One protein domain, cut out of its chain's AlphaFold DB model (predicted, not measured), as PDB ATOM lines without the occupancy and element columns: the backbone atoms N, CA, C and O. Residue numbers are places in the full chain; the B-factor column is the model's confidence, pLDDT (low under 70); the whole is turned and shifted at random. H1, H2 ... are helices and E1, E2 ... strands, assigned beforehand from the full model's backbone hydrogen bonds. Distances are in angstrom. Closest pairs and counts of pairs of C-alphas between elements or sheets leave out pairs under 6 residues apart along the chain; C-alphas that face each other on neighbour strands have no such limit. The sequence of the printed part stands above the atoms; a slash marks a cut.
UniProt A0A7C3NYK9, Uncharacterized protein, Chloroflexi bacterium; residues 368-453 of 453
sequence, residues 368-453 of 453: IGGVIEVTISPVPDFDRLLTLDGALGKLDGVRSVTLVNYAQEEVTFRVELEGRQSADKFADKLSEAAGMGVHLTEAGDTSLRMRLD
ATOM      1  N   ILE A 368      37.290 -32.517  71.020       96.00
ATOM      2  CA  ILE A 368      37.409 -32.780  72.461       96.00
ATOM      3  C   ILE A 368      36.900 -34.181  72.810       96.00
ATOM      4  O   ILE A 368      35.922 -34.647  72.228       96.00
ATOM      5  N   GLY A 369      37.543 -34.863  73.759       95.25
ATOM      6  CA  GLY A 369      37.104 -36.169  74.260       95.25
ATOM      7  C   GLY A 369      37.914 -36.630  75.473       95.25
ATOM      8  O   GLY A 369      38.986 -36.096  75.741       95.25
ATOM      9  N   GLY A 370      37.420 -37.635  76.202       96.75
ATOM     10  CA  GLY A 370      38.032 -38.067  77.462       96.75
ATOM     11  C   GLY A 370      37.701 -37.116  78.613       96.75
ATOM     12  O   GLY A 370      36.585 -36.614  78.688       96.75
ATOM     13  N   VAL A 371      38.646 -36.889  79.526       97.88
ATOM     14  CA  VAL A 371      38.463 -35.975  80.665       97.88
ATOM     15  C   VAL A 371      38.897 -34.571  80.256       97.88
ATOM     16  O   VAL A 371      40.065 -34.365  79.928       97.88
ATOM     17  N   ILE A 372      37.968 -33.619  80.298       98.06
ATOM     18  CA  ILE A 372      38.209 -32.215  79.963       98.06
ATOM     19  C   ILE A 372      37.847 -31.295  81.132       98.06
ATOM     20  O   ILE A 372      36.981 -31.616  81.950       98.06
ATOM     21  N   GLU A 373      38.498 -30.140  81.202       98.38
ATOM     22  CA  GLU A 373      38.155 -29.071  82.142       98.38
ATOM     23  C   GLU A 373      37.342 -27.989  81.426       98.38
ATOM     24  O   GLU A 373      37.783 -27.423  80.429       98.38
ATOM     25  N   VAL A 374      36.131 -27.726  81.909       98.25
ATOM     26  CA  VAL A 374      35.207 -26.737  81.352       98.25
ATOM     27  C   VAL A 374      35.116 -25.570  82.319       98.25
ATOM     28  O   VAL A 374      34.529 -25.687  83.394       98.25
ATOM     29  N   THR A 375      35.700 -24.448  81.928       98.31
ATOM     30  CA  THR A 375      35.687 -23.196  82.677       98.31
ATOM     31  C   THR A 375      34.619 -22.269  82.114       98.31
ATOM     32  O   THR A 375      34.616 -21.984  80.919       98.31
ATOM     33  N   ILE A 376      33.724 -21.770  82.965       98.06
ATOM     34  CA  ILE A 376      32.645 -20.855  82.588       98.06
ATOM     35  C   ILE A 376      32.769 -19.585  83.436       98.06
ATOM     36  O   ILE A 376      32.827 -19.662  84.662       98.06
ATOM     37  N   SER A 377      32.835 -18.418  82.793       97.12
ATOM     38  CA  SER A 377      32.921 -17.118  83.472       97.12
ATOM     39  C   SER A 377      32.246 -16.018  82.642       97.12
ATOM     40  O   SER A 377      32.445 -16.004  81.427       97.12
ATOM     41  N   PRO A 378      31.482 -15.084  83.243       96.81
ATOM     42  CA  PRO A 378      31.104 -15.044  84.656       96.81
ATOM     43  C   PRO A 378      29.869 -15.916  84.960       96.81
ATOM     44  O   PRO A 378      28.988 -16.082  84.116       96.81
ATOM     45  N   VAL A 379      29.775 -16.437  86.182       96.00
ATOM     46  CA  VAL A 379      28.611 -17.123  86.760       96.00
ATOM     47  C   VAL A 379      28.177 -16.330  88.001       96.00
ATOM     48  O   VAL A 379      28.761 -16.508  89.070       96.00
ATOM     49  N   PRO A 380      27.200 -15.412  87.861       88.88
ATOM     50  CA  PRO A 380      26.928 -14.374  88.861       88.88
ATOM     51  C   PRO A 380      26.232 -14.877  90.131       88.88
ATOM     52  O   PRO A 380      26.270 -14.210  91.164       88.88
ATOM     53  N   ASP A 381      25.565 -16.029  90.073       95.12
ATOM     54  CA  ASP A 381      24.770 -16.555  91.176       95.12
ATOM     55  C   ASP A 381      24.815 -18.089  91.239       95.12
ATOM     56  O   ASP A 381      25.145 -18.785  90.274       95.12
ATOM     57  N   PHE A 382      24.502 -18.620  92.422       95.25
ATOM     58  CA  PHE A 382      24.538 -20.055  92.699       95.25
ATOM     59  C   PHE A 382      23.436 -20.831  91.955       95.25
ATOM     60  O   PHE A 382      23.609 -22.011  91.656       95.25
ATOM     61  N   ASP A 383      22.328 -20.182  91.593       97.56
ATOM     62  CA  ASP A 383      21.230 -20.833  90.872       97.56
ATOM     63  C   ASP A 383      21.628 -21.144  89.422       97.56
ATOM     64  O   ASP A 383      21.359 -22.240  88.912       97.56
ATOM     65  N   ARG A 384      22.350 -20.230  88.759       96.44
ATOM     66  CA  ARG A 384      22.971 -20.483  87.450       96.44
ATOM     67  C   ARG A 384      24.013 -21.592  87.526       96.44
ATOM     68  O   ARG A 384      24.060 -22.426  86.624       96.44
ATOM     69  N   LEU A 385      24.797 -21.648  88.606       97.31
ATOM     70  CA  LEU A 385      25.750 -22.735  88.834       97.31
ATOM     71  C   LEU A 385      25.046 -24.102  88.896       97.31
ATOM     72  O   LEU A 385      25.448 -25.025  88.191       97.31
ATOM     73  N   LEU A 386      23.974 -24.222  89.686       97.69
ATOM     74  CA  LEU A 386      23.182 -25.456  89.773       97.69
ATOM     75  C   LEU A 386      22.512 -25.814  88.441       97.69
ATOM     76  O   LEU A 386      22.399 -26.990  88.093       97.69
ATOM     77  N   THR A 387      22.082 -24.805  87.679       97.88
ATOM     78  CA  THR A 387      21.498 -25.001  86.347       97.88
ATOM     79  C   THR A 387      22.534 -25.551  85.366       97.88
ATOM     80  O   THR A 387      22.231 -26.491  84.635       97.88
ATOM     81  N   LEU A 388      23.763 -25.022  85.385       98.00
ATOM     82  CA  LEU A 388      24.877 -25.508  84.568       98.00
ATOM     83  C   LEU A 388      25.298 -26.930  84.943       98.00
ATOM     84  O   LEU A 388      25.455 -27.758  84.050       98.00
ATOM     85  N   ASP A 389      25.429 -27.233  86.235       98.12
ATOM     86  CA  ASP A 389      25.759 -28.581  86.717       98.12
ATOM     87  C   ASP A 389      24.698 -29.604  86.270       98.12
ATOM     88  O   ASP A 389      25.002 -30.628  85.650       98.12
ATOM     89  N   GLY A 390      23.421 -29.258  86.459       98.12
ATOM     90  CA  GLY A 390      22.297 -30.069  86.000       98.12
ATOM     91  C   GLY A 390      22.191 -30.186  84.475       98.12
ATOM     92  O   GLY A 390      21.702 -31.204  83.985       98.12
ATOM     93  N   ALA A 391      22.622 -29.175  83.716       98.31
ATOM     94  CA  ALA A 391      22.645 -29.200  82.254       98.31
ATOM     95  C   ALA A 391      23.786 -30.076  81.725       98.31
ATOM     96  O   ALA A 391      23.540 -30.933  80.878       98.31
ATOM     97  N   LEU A 392      24.997 -29.933  82.274       98.06
ATOM     98  CA  LEU A 392      26.160 -30.761  81.944       98.06
ATOM     99  C   LEU A 392      25.870 -32.248  82.176       98.06
ATOM    100  O   LEU A 392      26.180 -33.071  81.318       98.06
ATOM    101  N   GLY A 393      25.203 -32.589  83.283       97.81
ATOM    102  CA  GLY A 393      24.800 -33.966  83.585       97.81
ATOM    103  C   GLY A 393      23.733 -34.554  82.648       97.81
ATOM    104  O   GLY A 393      23.528 -35.766  82.652       97.81
ATOM    105  N   LYS A 394      23.048 -33.727  81.844       98.00
ATOM    106  CA  LYS A 394      22.028 -34.159  80.867       98.00
ATOM    107  C   LYS A 394      22.559 -34.262  79.437       98.00
ATOM    108  O   LYS A 394      21.819 -34.706  78.562       98.00
ATOM    109  N   LEU A 395      23.791 -33.826  79.173       98.06
ATOM    110  CA  LEU A 395      24.355 -33.850  77.826       98.06
ATOM    111  C   LEU A 395      24.659 -35.280  77.369       98.06
ATOM    112  O   LEU A 395      25.350 -36.036  78.051       98.06
ATOM    113  N   ASP A 396      24.209 -35.624  76.160       96.81
ATOM    114  CA  ASP A 396      24.531 -36.910  75.541       96.81
ATOM    115  C   ASP A 396      26.047 -37.087  75.408       96.81
ATOM    116  O   ASP A 396      26.727 -36.284  74.757       96.81
ATOM    117  N   GLY A 397      26.553 -38.176  75.983       95.88
ATOM    118  CA  GLY A 397      27.973 -38.507  75.987       95.88
ATOM    119  C   GLY A 397      28.752 -37.935  77.169       95.88
ATOM    120  O   GLY A 397      29.957 -38.129  77.203       95.88
ATOM    121  N   VAL A 398      28.130 -37.268  78.146       97.94
ATOM    122  CA  VAL A 398      28.788 -36.948  79.426       97.94
ATOM    123  C   VAL A 398      28.585 -38.105  80.409       97.94
ATOM    124  O   VAL A 398      27.456 -38.486  80.704       97.94
ATOM    125  N   ARG A 399      29.680 -38.677  80.922       97.75
ATOM    126  CA  ARG A 399      29.663 -39.768  81.915       97.75
ATOM    127  C   ARG A 399      29.664 -39.264  83.347       97.75
ATOM    128  O   ARG A 399      28.966 -39.817  84.193       97.75
ATOM    129  N   SER A 400      30.492 -38.263  83.627       97.69
ATOM    130  CA  SER A 400      30.650 -37.692  84.960       97.69
ATOM    131  C   SER A 400      30.931 -36.194  84.877       97.69
ATOM    132  O   SER A 400      31.561 -35.718  83.929       97.69
ATOM    133  N   VAL A 401      30.429 -35.462  85.872       98.31
ATOM    134  CA  VAL A 401      30.644 -34.025  86.064       98.31
ATOM    135  C   VAL A 401      31.027 -33.824  87.521       98.31
ATOM    136  O   VAL A 401      30.324 -34.289  88.416       98.31
ATOM    137  N   THR A 402      32.149 -33.150  87.756       98.19
ATOM    138  CA  THR A 402      32.625 -32.816  89.100       98.19
ATOM    139  C   THR A 402      33.000 -31.347  89.143       98.19
ATOM    140  O   THR A 402      33.841 -30.898  88.364       98.19
ATOM    141  N   LEU A 403      32.423 -30.596  90.078       97.94
ATOM    142  CA  LEU A 403      32.839 -29.225  90.352       97.94
ATOM    143  C   LEU A 403      34.249 -29.220  90.969       97.94
ATOM    144  O   LEU A 403      34.458 -29.790  92.039       97.94
ATOM    145  N   VAL A 404      35.215 -28.597  90.291       98.06
ATOM    146  CA  VAL A 404      36.617 -28.525  90.741       98.06
ATOM    147  C   VAL A 404      36.882 -27.234  91.503       98.06
ATOM    148  O   VAL A 404      37.528 -27.258  92.550       98.06
ATOM    149  N   ASN A 405      36.410 -26.105  90.973       97.25
ATOM    150  CA  ASN A 405      36.652 -24.789  91.549       97.25
ATOM    151  C   ASN A 405      35.465 -23.851  91.296       97.25
ATOM    152  O   ASN A 405      34.842 -23.912  90.237       97.25
ATOM    153  N   TYR A 406      35.198 -22.973  92.260       96.62
ATOM    154  CA  TYR A 406      34.272 -21.854  92.139       96.62
ATOM    155  C   TYR A 406      34.856 -20.652  92.886       96.62
ATOM    156  O   TYR A 406      34.869 -20.620  94.119       96.62
ATOM    157  N   ALA A 407      35.383 -19.681  92.141       94.06
ATOM    158  CA  ALA A 407      36.015 -18.486  92.692       94.06
ATOM    159  C   ALA A 407      35.865 -17.306  91.726       94.06
ATOM    160  O   ALA A 407      36.020 -17.475  90.526       94.06
ATOM    161  N   GLN A 408      35.610 -16.099  92.248       93.38
ATOM    162  CA  GLN A 408      35.550 -14.859  91.449       93.38
ATOM    163  C   GLN A 408      34.570 -14.916  90.260       93.38
ATOM    164  O   GLN A 408      34.897 -14.450  89.174       93.38
ATOM    165  N   GLU A 409      33.382 -15.499  90.456       95.75
ATOM    166  CA  GLU A 409      32.385 -15.714  89.387       95.75
ATOM    167  C   GLU A 409      32.891 -16.620  88.247       95.75
ATOM    168  O   GLU A 409      32.266 -16.718  87.199       95.75
ATOM    169  N   GLU A 410      34.005 -17.322  88.426       97.38
ATOM    170  CA  GLU A 410      34.505 -18.333  87.504       97.38
ATOM    171  C   GLU A 410      34.280 -19.718  88.111       97.38
ATOM    172  O   GLU A 410      34.618 -19.983  89.270       97.38
ATOM    173  N   VAL A 411      33.683 -20.609  87.323       98.00
ATOM    174  CA  VAL A 411      33.472 -22.006  87.696       98.00
ATOM    175  C   VAL A 411      34.268 -22.913  86.772       98.00
ATOM    176  O   VAL A 411      34.237 -22.736  85.558       98.00
ATOM    177  N   THR A 412      34.933 -23.918  87.337       98.31
ATOM    178  CA  THR A 412      35.594 -24.980  86.571       98.31
ATOM    179  C   THR A 412      34.988 -26.331  86.922       98.31
ATOM    180  O   THR A 412      35.052 -26.781  88.070       98.31
ATOM    181  N   PHE A 413      34.443 -27.001  85.913       98.44
ATOM    182  CA  PHE A 413      33.969 -28.377  85.982       98.44
ATOM    183  C   PHE A 413      34.987 -29.319  85.350       98.44
ATOM    184  O   PHE A 413      35.574 -29.016  84.316       98.44
ATOM    185  N   ARG A 414      35.151 -30.504  85.927       98.25
ATOM    186  CA  ARG A 414      35.798 -31.637  85.270       98.25
ATOM    187  C   ARG A 414      34.716 -32.525  84.681       98.25
ATOM    188  O   ARG A 414      33.881 -33.035  85.424       98.25
ATOM    189  N   VAL A 415      34.738 -32.692  83.365       98.31
ATOM    190  CA  VAL A 415      33.720 -33.417  82.600       98.31
ATOM    191  C   VAL A 415      34.377 -34.587  81.877       98.31
ATOM    192  O   VAL A 415      35.368 -34.408  81.171       98.31
ATOM    193  N   GLU A 416      33.840 -35.792  82.040       98.12
ATOM    194  CA  GLU A 416      34.296 -36.987  81.322       98.12
ATOM    195  C   GLU A 416      33.357 -37.303  80.152       98.12
ATOM    196  O   GLU A 416      32.165 -37.539  80.351       98.12
ATOM    197  N   LEU A 417      33.897 -37.329  78.932       98.00
ATOM    198  CA  LEU A 417      33.162 -37.532  77.686       98.00
ATOM    199  C   LEU A 417      33.338 -38.947  77.114       98.00
ATOM    200  O   LEU A 417      34.452 -39.448  76.938       98.00
ATOM    201  N   GLU A 418      32.226 -39.557  76.719       96.44
ATOM    202  CA  GLU A 418      32.133 -40.800  75.962       96.44
ATOM    203  C   GLU A 418      32.251 -40.518  74.458       96.44
ATOM    204  O   GLU A 418      31.274 -40.445  73.716       96.44
ATOM    205  N   GLY A 419      33.493 -40.341  74.010       95.44
ATOM    206  CA  GLY A 419      33.836 -40.142  72.602       95.44
ATOM    207  C   GLY A 419      34.323 -38.733  72.278       95.44
ATOM    208  O   GLY A 419      34.373 -37.851  73.134       95.44
ATOM    209  N   ARG A 420      34.736 -38.547  71.018       96.12
ATOM    210  CA  ARG A 420      35.177 -37.249  70.504       96.12
ATOM    211  C   ARG A 420      34.015 -36.482  69.882       96.12
ATOM    212  O   ARG A 420      33.309 -37.028  69.035       96.12
ATOM    213  N   GLN A 421      33.860 -35.216  70.250       96.50
ATOM    214  CA  GLN A 421      32.909 -34.285  69.635       96.50
ATOM    215  C   GLN A 421      33.558 -32.920  69.379       96.50
ATOM    216  O   GLN A 421      34.616 -32.625  69.923       96.50
ATOM    217  N   SER A 422      32.950 -32.104  68.515       96.75
ATOM    218  CA  SER A 422      33.398 -30.722  68.288       96.75
ATOM    219  C   SER A 422      33.085 -29.857  69.514       96.75
ATOM    220  O   SER A 422      32.029 -30.024  70.133       96.75
ATOM    221  N   ALA A 423      34.003 -28.949  69.860       97.06
ATOM    222  CA  ALA A 423      33.844 -28.020  70.975       97.06
ATOM    223  C   ALA A 423      32.629 -27.093  70.791       97.06
ATOM    224  O   ALA A 423      31.871 -26.900  71.740       97.06
ATOM    225  N   ASP A 424      32.388 -26.612  69.567       96.88
ATOM    226  CA  ASP A 424      31.232 -25.763  69.246       96.88
ATOM    227  C   ASP A 424      29.920 -26.517  69.479       96.88
ATOM    228  O   ASP A 424      29.031 -26.054  70.187       96.88
ATOM    229  N   LYS A 425      29.848 -27.763  68.993       96.88
ATOM    230  CA  LYS A 425      28.673 -28.620  69.191       96.88
ATOM    231  C   LYS A 425      28.413 -28.923  70.671       96.88
ATOM    232  O   LYS A 425      27.264 -29.121  71.059       96.88
ATOM    233  N   PHE A 426      29.461 -29.017  71.489       97.75
ATOM    234  CA  PHE A 426      29.315 -29.193  72.934       97.75
ATOM    235  C   PHE A 426      28.761 -27.927  73.601       97.75
ATOM    236  O   PHE A 426      27.832 -28.038  74.400       97.75
ATOM    237  N   ALA A 427      29.265 -26.744  73.234       97.81
ATOM    238  CA  ALA A 427      28.762 -25.463  73.732       97.81
ATOM    239  C   ALA A 427      27.295 -25.219  73.334       97.81
ATOM    240  O   ALA A 427      26.490 -24.868  74.193       97.81
ATOM    241  N   ASP A 428      26.920 -25.507  72.082       98.00
ATOM    242  CA  ASP A 428      25.540 -25.378  71.591       98.00
ATOM    243  C   ASP A 428      24.565 -26.249  72.387       98.00
ATOM    244  O   ASP A 428      23.515 -25.784  72.835       98.00
ATOM    245  N   LYS A 429      24.928 -27.515  72.619       98.06
ATOM    246  CA  LYS A 429      24.102 -28.424  73.420       98.06
ATOM    247  C   LYS A 429      24.013 -27.982  74.878       98.06
ATOM    248  O   LYS A 429      22.957 -28.130  75.486       98.06
ATOM    249  N   LEU A 430      25.105 -27.472  75.454       98.19
ATOM    250  CA  LEU A 430      25.102 -26.954  76.823       98.19
ATOM    251  C   LEU A 430      24.191 -25.729  76.942       98.19
ATOM    252  O   LEU A 430      23.400 -25.654  77.879       98.19
ATOM    253  N   SER A 431      24.254 -24.825  75.965       98.25
ATOM    254  CA  SER A 431      23.377 -23.658  75.836       98.25
ATOM    255  C   SER A 431      21.899 -24.068  75.773       98.25
ATOM    256  O   SER A 431      21.073 -23.585  76.552       98.25
ATOM    257  N   GLU A 432      21.573 -25.051  74.928       98.19
ATOM    258  CA  GLU A 432      20.222 -25.612  74.809       98.19
ATOM    259  C   GLU A 432      19.747 -26.274  76.115       98.19
ATOM    260  O   GLU A 432      18.636 -26.012  76.576       98.19
ATOM    261  N   ALA A 433      20.593 -27.093  76.749       98.00
ATOM    262  CA  ALA A 433      20.252 -27.825  77.969       98.00
ATOM    263  C   ALA A 433      20.106 -26.918  79.203       98.00
ATOM    264  O   ALA A 433      19.273 -27.191  80.070       98.00
ATOM    265  N   ALA A 434      20.909 -25.854  79.291       97.56
ATOM    266  CA  ALA A 434      20.866 -24.886  80.383       97.56
ATOM    267  C   ALA A 434      19.768 -23.826  80.194       97.56
ATOM    268  O   ALA A 434      19.386 -23.164  81.159       97.56
ATOM    269  N   GLY A 435      19.249 -23.654  78.971       97.56
ATOM    270  CA  GLY A 435      18.268 -22.615  78.653       97.56
ATOM    271  C   GLY A 435      18.838 -21.193  78.740       97.56
ATOM    272  O   GLY A 435      18.087 -20.247  78.978       97.56
ATOM    273  N   MET A 436      20.153 -21.039  78.574       97.00
ATOM    274  CA  MET A 436      20.877 -19.763  78.620       97.00
ATOM    275  C   MET A 436      21.981 -19.746  77.565       97.00
ATOM    276  O   MET A 436      22.521 -20.797  77.237       97.00
ATOM    277  N   GLY A 437      22.317 -18.566  77.040       97.44
ATOM    278  CA  GLY A 437      23.362 -18.431  76.026       97.44
ATOM    279  C   GLY A 437      24.730 -18.801  76.591       97.44
ATOM    280  O   GLY A 437      25.244 -18.093  77.454       97.44
ATOM    281  N   VAL A 438      25.309 -19.902  76.110       97.94
ATOM    282  CA  VAL A 438      26.682 -20.320  76.429       97.94
ATOM    283  C   VAL A 438      27.530 -20.239  75.166       97.94
ATOM    284  O   VAL A 438      27.263 -20.947  74.199       97.94
ATOM    285  N   HIS A 439      28.563 -19.396  75.179       97.69
ATOM    286  CA  HIS A 439      29.457 -19.191  74.036       97.69
ATOM    287  C   HIS A 439      30.844 -19.749  74.305       97.69
ATOM    288  O   HIS A 439      31.443 -19.462  75.343       97.69
ATOM    289  N   LEU A 440      31.386 -20.491  73.344       97.81
ATOM    290  CA  LEU A 440      32.767 -20.950  73.379       97.81
ATOM    291  C   LEU A 440      33.723 -19.774  73.118       97.81
ATOM    292  O   LEU A 440      33.629 -19.098  72.097       97.81
ATOM    293  N   THR A 441      34.652 -19.529  74.045       97.69
ATOM    294  CA  THR A 441      35.689 -18.486  73.914       97.69
ATOM    295  C   THR A 441      37.055 -19.054  73.547       97.69
ATOM    296  O   THR A 441      37.800 -18.429  72.797       97.69
ATOM    297  N   GLU A 442      37.384 -20.241  74.056       97.00
ATOM    298  CA  GLU A 442      38.673 -20.895  73.850       97.00
ATOM    299  C   GLU A 442      38.476 -22.413  73.898       97.00
ATOM    300  O   GLU A 442      37.745 -22.919  74.754       97.00
ATOM    301  N   ALA A 443      39.128 -23.138  72.988       97.06
ATOM    302  CA  ALA A 443      39.102 -24.595  72.943       97.06
ATOM    303  C   ALA A 443      40.521 -25.154  72.825       97.06
ATOM    304  O   ALA A 443      41.252 -24.830  71.889       97.06
ATOM    305  N   GLY A 444      40.883 -26.008  73.776       95.25
ATOM    306  CA  GLY A 444      42.069 -26.853  73.751       95.25
ATOM    307  C   GLY A 444      41.692 -28.334  73.716       95.25
ATOM    308  O   GLY A 444      40.523 -28.702  73.815       95.25
ATOM    309  N   ASP A 445      42.697 -29.205  73.615       93.19
ATOM    310  CA  ASP A 445      42.480 -30.657  73.555       93.19
ATOM    311  C   ASP A 445      41.843 -31.223  74.839       93.19
ATOM    312  O   ASP A 445      41.103 -32.207  74.786       93.19
ATOM    313  N   THR A 446      42.124 -30.599  75.989       96.50
ATOM    314  CA  THR A 446      41.658 -31.028  77.320       96.50
ATOM    315  C   THR A 446      40.978 -29.917  78.119       96.50
ATOM    316  O   THR A 446      40.689 -30.106  79.299       96.50
ATOM    317  N   SER A 447      40.742 -28.750  77.519       97.44
ATOM    318  CA  SER A 447      40.147 -27.606  78.208       97.44
ATOM    319  C   SER A 447      39.208 -26.819  77.300       97.44
ATOM    320  O   SER A 447      39.463 -26.656  76.109       97.44
ATOM    321  N   LEU A 448      38.121 -26.312  77.872       97.94
ATOM    322  CA  LEU A 448      37.178 -25.409  77.222       97.94
ATOM    323  C   LEU A 448      36.959 -24.201  78.119       97.94
ATOM    324  O   LEU A 448      36.700 -24.361  79.311       97.94
ATOM    325  N   ARG A 449      36.990 -23.004  77.540       98.06
ATOM    326  CA  ARG A 449      36.577 -21.782  78.226       98.06
ATOM    327  C   ARG A 449      35.334 -21.221  77.559       98.06
ATOM    328  O   ARG A 449      35.314 -21.009  76.344       98.06
ATOM    329  N   MET A 450      34.304 -20.954  78.345       98.31
ATOM    330  CA  MET A 450      33.008 -20.484  77.872       98.31
ATOM    331  C   MET A 450      32.546 -19.251  78.644       98.31
ATOM    332  O   MET A 450      32.956 -19.020  79.783       98.31
ATOM    333  N   ARG A 451      31.662 -18.473  78.023       97.88
ATOM    334  CA  ARG A 451      31.034 -17.294  78.619       97.88
ATOM    335  C   ARG A 451      29.517 -17.449  78.628       97.88
ATOM    336  O   ARG A 451      28.952 -17.857  77.613       97.88
ATOM    337  N   LEU A 452      28.882 -17.112  79.751       97.19
ATOM    338  CA  LEU A 452      27.428 -16.957  79.837       97.19
ATOM    339  C   LEU A 452      27.005 -15.571  79.333       97.19
ATOM    340  O   LEU A 452      27.720 -14.593  79.566       97.19
ATOM    341  N   ASP A 453      25.836 -15.493  78.702       93.88
ATOM    342  CA  ASP A 453      25.153 -14.229  78.383       93.88
ATOM    343  C   ASP A 453      24.180 -13.736  79.480       93.88
ATOM    344  O   ASP A 453      23.657 -14.542  80.304       93.88
TER     345      ASP A 453
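AT A GLANCE: This is residues 368 to 453 of the 453 residues of an uncharacterized protein of Chloroflexi bacterium (UniProt A0A7C3NYK9). A strongly twisted sheet of five strands makes a wall, with two helices packed over one of its faces and the other face bare. H1 covers the part towards E2 and E3, H2 the part towards E4 and E5, and the last residues of H2 meet H1. The 86 printed residues hold two named helices and five named strands, in the order E1, H1, E2, E3, H2, E4, E5, and the class is mixed, helices and strands. The sheet's order is E2, E3, E1, E5, E4, mixed, with E1 and E5 parallel and the other neighbours antiparallel. The whole is compact and rounded, with a radius of gyration of the C-alphas of 11.3 A and spans of 31 by 22 by 22 A.

IN THESE COORDINATES: Find C-alpha 368 at (37.409, -32.780, 72.461); from there E1 runs to residue 376, 16.4 A, and bends by 107 degrees at residue 371. H1, residues 382 to 392, begins at (24.538, -20.055, 92.699) and covers 15.3 A. Next come E2, residues 398 to 407, 23.9 A, and E3, residues 410 to 422, 22.9 A, which bends by 122 degrees at residue 419. H2, residues 423 to 434, measures 16.3 A. E4, residues 438 to 443, measures 13.6 A, and E5, residues 447 to 452, measures 16.7 A and ends at (27.428, -16.957, 79.837).

HOW THE PARTS SIT: Begin at E1, an inner strand: it is antiparallel to E3, with N 374 and O 413 at 2.8 A, and parallel to E5, with N 450 and O 375 at 2.8 A. The hairpin of E2 and E3 has N 414 and O 402 at 2.8 A; the hairpin of E4 and E5 has N 441 and O 449 at 2.8 A. The edge strands E2 and E4 are apart. H1 and H2 are on the same face, in two layers, helices on one face of a sheet. H1 has a height over the sheet of 8.5 A and runs along the strands, at 17 degrees to E1 on the local plane. H2 comes closest to E4 at the C-alphas of Ser 431 and Val 438, 4.7 A. With residues 430 to 434 alone H2 touches H1, closest at the C-alphas of Ala 391 and Ala 434, 5.0 A, at a steep tilt of 58 degrees, opposite ways. E1, H1, E2 and E3, H2, E4 are split strand-helix-strand units, two strands running the same way with other strands between them in the sheet, each with a right-handed crossover. In H1 and H2 every O i to N i+4 pair is within hydrogen-bond range.

THE WHOLE: The two C-alphas farthest apart, those of Gln 408 and Gly 419, are 31.6 A apart. The printed part has no cut, its six links between elements are tight, and Asp 453 is the chain's last residue. Mean pLDDT of the printed part is 97.1, and no printed residue is under 70.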